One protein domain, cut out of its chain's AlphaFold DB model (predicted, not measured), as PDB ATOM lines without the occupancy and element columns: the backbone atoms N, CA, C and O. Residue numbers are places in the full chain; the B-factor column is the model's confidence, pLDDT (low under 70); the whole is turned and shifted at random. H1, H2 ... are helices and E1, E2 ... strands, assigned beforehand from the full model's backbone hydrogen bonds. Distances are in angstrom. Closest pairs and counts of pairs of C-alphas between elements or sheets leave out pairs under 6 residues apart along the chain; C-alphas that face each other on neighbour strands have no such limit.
ATOM      1  N   ALA A 250      75.449 143.549 143.072       87.12
ATOM      2  CA  ALA A 250      76.326 143.949 144.161       87.12
ATOM      3  C   ALA A 250      76.235 145.461 144.448       87.12
ATOM      4  O   ALA A 250      76.272 146.286 143.537       87.12
ATOM      5  N   ALA A 251      76.159 145.820 145.732       87.06
ATOM      6  CA  ALA A 251      75.942 147.203 146.168       87.06
ATOM      7  C   ALA A 251      77.154 148.129 145.948       87.06
ATOM      8  O   ALA A 251      76.992 149.342 145.839       87.06
ATOM      9  N   ASP A 252      78.364 147.566 145.899       87.12
ATOM     10  CA  ASP A 252      79.608 148.290 145.658       87.12
ATOM     11  C   ASP A 252      80.720 147.352 145.145       87.12
ATOM     12  O   ASP A 252      80.585 146.123 145.111       87.12
ATOM     13  N   TYR A 253      81.865 147.932 144.778       86.75
ATOM     14  CA  TYR A 253      83.032 147.174 144.323       86.75
ATOM     15  C   TYR A 253      83.625 146.240 145.392       86.75
ATOM     16  O   TYR A 253      84.335 145.300 145.042       86.75
ATOM     17  N   SER A 254      83.381 146.473 146.686       84.38
ATOM     18  CA  SER A 254      83.838 145.578 147.754       84.38
ATOM     19  C   SER A 254      83.002 144.305 147.801       84.38
ATOM     20  O   SER A 254      83.563 143.213 147.860       84.38
ATOM     21  N   ALA A 255      81.681 144.435 147.690       86.38
ATOM     22  CA  ALA A 255      80.752 143.322 147.572       86.38
ATOM     23  C   ALA A 255      81.040 142.493 146.312       86.38
ATOM     24  O   ALA A 255      81.097 141.267 146.394       86.38
ATOM     25  N   MET A 256      81.329 143.145 145.178       89.69
ATOM     26  CA  MET A 256      81.757 142.453 143.955       89.69
ATOM     27  C   MET A 256      83.036 141.628 144.172       89.69
ATOM     28  O   MET A 256      83.078 140.460 143.790       89.69
ATOM     29  N   ARG A 257      84.070 142.184 144.826       86.31
ATOM     30  CA  ARG A 257      85.312 141.440 145.129       86.31
ATOM     31  C   ARG A 257      85.064 140.231 146.028       86.31
ATOM     32  O   ARG A 257      85.609 139.166 145.754       86.31
ATOM     33  N   THR A 258      84.232 140.379 147.059       85.19
ATOM     34  CA  THR A 258      83.856 139.272 147.952       85.19
ATOM     35  C   THR A 258      83.124 138.166 147.195       85.19
ATOM     36  O   THR A 258      83.429 136.994 147.395       85.19
ATOM     37  N   LEU A 259      82.205 138.514 146.288       89.38
ATOM     38  CA  LEU A 259      81.478 137.544 145.460       89.38
ATOM     39  C   LEU A 259      82.397 136.775 144.505       89.38
ATOM     40  O   LEU A 259      82.213 135.576 144.313       89.38
ATOM     41  N   LEU A 260      83.423 137.430 143.955       88.69
ATOM     42  CA  LEU A 260      84.473 136.757 143.179       88.69
ATOM     43  C   LEU A 260      85.506 136.036 144.065       88.69
ATOM     44  O   LEU A 260      86.451 135.455 143.538       88.69
ATOM     45  N   SER A 261      85.349 136.063 145.393       87.50
ATOM     46  CA  SER A 261      86.306 135.514 146.361       87.50
ATOM     47  C   SER A 261      87.727 136.073 146.206       87.50
ATOM     48  O   SER A 261      88.706 135.386 146.482       87.50
ATOM     49  N   LEU A 262      87.855 137.325 145.757       86.94
ATOM     50  CA  LEU A 262      89.149 137.981 145.589       86.94
ATOM     51  C   LEU A 262      89.597 138.602 146.913       86.94
ATOM     52  O   LEU A 262      89.014 139.583 147.379       86.94
ATOM     53  N   VAL A 263      90.677 138.074 147.483       84.75
ATOM     54  CA  VAL A 263      91.334 138.624 148.672       84.75
ATOM     55  C   VAL A 263      92.607 139.380 148.254       84.75
ATOM     56  O   VAL A 263      93.490 138.772 147.634       84.75
ATOM     57  N   PRO A 264      92.746 140.692 148.558       83.31
ATOM     58  CA  PRO A 264      94.004 141.415 148.367       83.31
ATOM     59  C   PRO A 264      95.153 140.760 149.147       83.31
ATOM     60  O   PRO A 264      95.019 140.509 150.341       83.31
ATOM     61  N   GLY A 265      96.266 140.474 148.471       78.75
ATOM     62  CA  GLY A 265      97.400 139.711 149.003       78.75
ATOM     63  C   GLY A 265      97.350 138.201 148.722       78.75
ATOM     64  O   GLY A 265      98.381 137.551 148.847       78.75
ATOM     65  N   THR A 266      96.204 137.662 148.282       80.75
ATOM     66  CA  THR A 266      96.047 136.235 147.926       80.75
ATOM     67  C   THR A 266      95.716 136.045 146.446       80.75
ATOM     68  O   THR A 266      96.382 135.279 145.760       80.75
ATOM     69  N   ASN A 267      94.690 136.741 145.939       86.69
ATOM     70  CA  ASN A 267      94.202 136.590 144.559       86.69
ATOM     71  C   ASN A 267      94.536 137.800 143.680       86.69
ATOM     72  O   ASN A 267      94.699 137.665 142.472       86.69
ATOM     73  N   VAL A 268      94.612 138.986 144.289       82.38
ATOM     74  CA  VAL A 268      95.016 140.239 143.640       82.38
ATOM     75  C   VAL A 268      96.060 140.924 144.513       82.38
ATOM     76  O   VAL A 268      95.952 140.901 145.737       82.38
ATOM     77  N   GLN A 269      97.087 141.521 143.920       82.94
ATOM     78  CA  GLN A 269      98.106 142.240 144.685       82.94
ATOM     79  C   GLN A 269      97.495 143.509 145.312       82.94
ATOM     80  O   GLN A 269      96.774 144.247 144.638       82.94
ATOM     81  N   ALA A 270      97.773 143.781 146.592       86.00
ATOM     82  CA  ALA A 270      97.460 145.085 147.176       86.00
ATOM     83  C   ALA A 270      98.297 146.177 146.488       86.00
ATOM     84  O   ALA A 270      99.437 145.921 146.094       86.00
ATOM     85  N   TYR A 271      97.739 147.385 146.345       85.94
ATOM     86  CA  TYR A 271      98.514 148.506 145.818       85.94
ATOM     87  C   TYR A 271      99.713 148.765 146.734       85.94
ATOM     88  O   TYR A 271      99.546 149.102 147.906       85.94
ATOM     89  N   ASP A 272     100.903 148.599 146.175       92.44
ATOM     90  CA  ASP A 272     102.182 148.811 146.836       92.44
ATOM     91  C   ASP A 272     103.017 149.698 145.911       92.44
ATOM     92  O   ASP A 272     103.327 149.318 144.778       92.44
ATOM     93  N   ALA A 273     103.325 150.909 146.379       92.56
ATOM     94  CA  ALA A 273     104.054 151.901 145.600       92.56
ATOM     95  C   ALA A 273     105.486 151.441 145.274       92.56
ATOM     96  O   ALA A 273     105.978 151.724 144.180       92.56
ATOM     97  N   THR A 274     106.118 150.662 146.159       93.88
ATOM     98  CA  THR A 274     107.458 150.110 145.946       93.88
ATOM     99  C   THR A 274     107.409 149.038 144.864       93.88
ATOM    100  O   THR A 274     108.229 149.060 143.946       93.88
ATOM    101  N   LEU A 275     106.421 148.137 144.907       91.94
ATOM    102  CA  LEU A 275     106.254 147.113 143.872       91.94
ATOM    103  C   LEU A 275     105.819 147.719 142.528       91.94
ATOM    104  O   LEU A 275     106.305 147.283 141.490       91.94
ATOM    105  N   ALA A 276     104.985 148.764 142.519       91.50
ATOM    106  CA  ALA A 276     104.638 149.491 141.295       91.50
ATOM    107  C   ALA A 276     105.869 150.164 140.659       91.50
ATOM    108  O   ALA A 276     106.084 150.043 139.452       91.50
ATOM    109  N   ALA A 277     106.708 150.821 141.465       94.44
ATOM    110  CA  ALA A 277     107.954 151.425 140.999       94.44
ATOM    111  C   ALA A 277     108.973 150.379 140.518       94.44
ATOM    112  O   ALA A 277     109.659 150.602 139.519       94.44
ATOM    113  N   LEU A 278     109.048 149.228 141.190       93.62
ATOM    114  CA  LEU A 278     109.907 148.115 140.794       93.62
ATOM    115  C   LEU A 278     109.429 147.456 139.493       93.62
ATOM    116  O   LEU A 278     110.238 147.192 138.611       93.62
ATOM    117  N   ALA A 279     108.121 147.241 139.343       90.88
ATOM    118  CA  ALA A 279     107.525 146.674 138.134       90.88
ATOM    119  C   ALA A 279     107.655 147.609 136.919       90.88
ATOM    120  O   ALA A 279     107.773 147.141 135.789       90.88
ATOM    121  N   ALA A 280     107.655 148.928 137.140       91.75
ATOM    122  CA  ALA A 280     107.897 149.921 136.096       91.75
ATOM    123  C   ALA A 280     109.382 150.037 135.697       91.75
ATOM    124  O   ALA A 280     109.692 150.554 134.620       91.75
ATOM    125  N   TYR A 281     110.310 149.572 136.540       93.38
ATOM    126  CA  TYR A 281     111.739 149.606 136.254       93.38
ATOM    127  C   TYR A 281     112.113 148.505 135.246       93.38
ATOM    128  O   TYR A 281     112.155 147.321 135.563       93.38
ATOM    129  N   ASN A 282     112.405 148.905 134.007       87.38
ATOM    130  CA  ASN A 282     112.626 148.008 132.864       87.38
ATOM    131  C   ASN A 282     114.087 147.970 132.374       87.38
ATOM    132  O   ASN A 282     114.358 147.568 131.242       87.38
ATOM    133  N   THR A 283     115.032 148.440 133.192       88.56
ATOM    134  CA  THR A 283     116.454 148.497 132.829       88.56
ATOM    135  C   THR A 283     117.222 147.357 133.493       88.56
ATOM    136  O   THR A 283     117.172 147.186 134.704       88.56
ATOM    137  N   ASN A 284     117.988 146.588 132.723       86.12
ATOM    138  CA  ASN A 284     118.749 145.459 133.264       86.12
ATOM    139  C   ASN A 284     119.945 145.928 134.117       86.12
ATOM    140  O   ASN A 284     120.605 146.915 133.785       86.12
ATOM    141  N   GLY A 285     120.264 145.189 135.184       90.69
ATOM    142  CA  GLY A 285     121.516 145.316 135.936       90.69
ATOM    143  C   GLY A 285     121.349 145.267 137.457       90.69
ATOM    144  O   GLY A 285     120.338 144.777 137.955       90.69
ATOM    145  N   ILE A 286     122.334 145.779 138.207       92.62
ATOM    146  CA  ILE A 286     122.264 145.847 139.677       92.62
ATOM    147  C   ILE A 286     121.247 146.911 140.084       92.62
ATOM    148  O   ILE A 286     121.472 148.110 139.906       92.62
ATOM    149  N   LEU A 287     120.140 146.457 140.656       93.44
ATOM    150  CA  LEU A 287     119.063 147.299 141.144       93.44
ATOM    151  C   LEU A 287     119.403 147.876 142.523       93.44
ATOM    152  O   LEU A 287     119.715 147.137 143.454       93.44
ATOM    153  N   VAL A 288     119.290 149.194 142.669       93.94
ATOM    154  CA  VAL A 288     119.437 149.878 143.958       93.94
ATOM    155  C   VAL A 288     118.255 150.811 144.173       93.94
ATOM    156  O   VAL A 288     117.927 151.620 143.305       93.94
ATOM    157  N   GLN A 289     117.639 150.735 145.350       95.25
ATOM    158  CA  GLN A 289     116.653 151.716 145.783       95.25
ATOM    159  C   GLN A 289     117.382 152.988 146.237       95.25
ATOM    160  O   GLN A 289     118.118 152.976 147.222       95.25
ATOM    161  N   THR A 290     117.227 154.085 145.496       94.06
ATOM    162  CA  THR A 290     117.925 155.355 145.779       94.06
ATOM    163  C   THR A 290     117.095 156.327 146.614       94.06
ATOM    164  O   THR A 290     117.644 157.280 147.160       94.06
ATOM    165  N   ALA A 291     115.786 156.094 146.699       94.62
ATOM    166  CA  ALA A 291     114.835 156.756 147.588       94.62
ATOM    167  C   ALA A 291     113.588 155.861 147.730       94.62
ATOM    168  O   ALA A 291     113.474 154.853 147.027       94.62
ATOM    169  N   ALA A 292     112.645 156.226 148.605       95.31
ATOM    170  CA  ALA A 292     111.344 155.552 148.670       95.31
ATOM    171  C   ALA A 292     110.727 155.456 147.262       95.31
ATOM    172  O   ALA A 292     110.756 156.431 146.508       95.31
ATOM    173  N   ASP A 293     110.265 154.257 146.895       94.25
ATOM    174  CA  ASP A 293     109.634 153.959 145.601       94.25
ATOM    175  C   ASP A 293     110.428 154.436 144.365       94.25
ATOM    176  O   ASP A 293     109.863 154.728 143.317       94.25
ATOM    177  N   THR A 294     111.757 154.549 144.476       94.62
ATOM    178  CA  THR A 294     112.628 155.007 143.388       94.62
ATOM    179  C   THR A 294     113.809 154.065 143.239       94.62
ATOM    180  O   THR A 294     114.657 153.961 144.129       94.62
ATOM    181  N   PHE A 295     113.891 153.417 142.082       95.88
ATOM    182  CA  PHE A 295     114.942 152.464 141.760       95.88
ATOM    183  C   PHE A 295     115.829 152.978 140.635       95.88
ATOM    184  O   PHE A 295     115.368 153.621 139.694       95.88
ATOM    185  N   ALA A 296     117.115 152.668 140.728       93.69
ATOM    186  CA  ALA A 296     118.087 152.968 139.697       93.69
ATOM    187  C   ALA A 296     119.026 151.783 139.490       93.69
ATOM    188  O   ALA A 296     119.403 151.091 140.438       93.69
ATOM    189  N   GLY A 297     119.471 151.612 138.250       92.88
ATOM    190  CA  GLY A 297     120.574 150.722 137.925       92.88
ATOM    191  C   GLY A 297     121.892 151.317 138.405       92.88
ATOM    192  O   GLY A 297     122.170 152.507 138.213       92.88
TER     193      GLY A 297
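What this domain is: This is residues 250 to 297 of the 671 residues of an uncharacterized protein of Acinetobacter sp. (UniProt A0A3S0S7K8). A small head, in which H2 packs on strand E2 of the hairpin E1 and E2, sits at one end of a drawn-out chain, and the lone helix H1 lies at the other. The unnamed stretch 260 to 272 joins them and makes much of the length. The printed part has 48 residues, with H1, H2, E1 and E2 in that order, a two-strand antiparallel sheet, E1 - E2, and mixed class. It is extended, with a radius of gyration of the C-alphas of 15.8 A and spans of 45 by 17 by 14 A.

Where its parts are: H1, residues 253 to 259, begins at C-alpha (83.032, 147.174, 144.323) and is 9.8 A long. H2, residues 273 to 280, measures 10.4 A. E1, residues 286 to 291, measures 15.4 A. E2, residues 294 to 297, measures 10.6 A and ends at C-alpha (120.574, 150.722, 137.925).

How they stand to each other: H1 is apart from H2, E1 and E2. The closest C-alphas of H2 and E2, those of Ala 277 and Thr 294, are 6.4 A apart. E1 and E2 form an antiparallel hairpin at 149 degrees; N 288 and O 296 are within hydrogen-bond range at 2.9 A. In H1 and H2 every O i to N i+4 pair is within range.

The domain as a whole: The C-alphas farthest apart, of Ala 251 and Ile 286, are 46.8 A apart. The link H1 to H2 is long. The printed part has no cut, and no printed residue is under 70 in pLDDT.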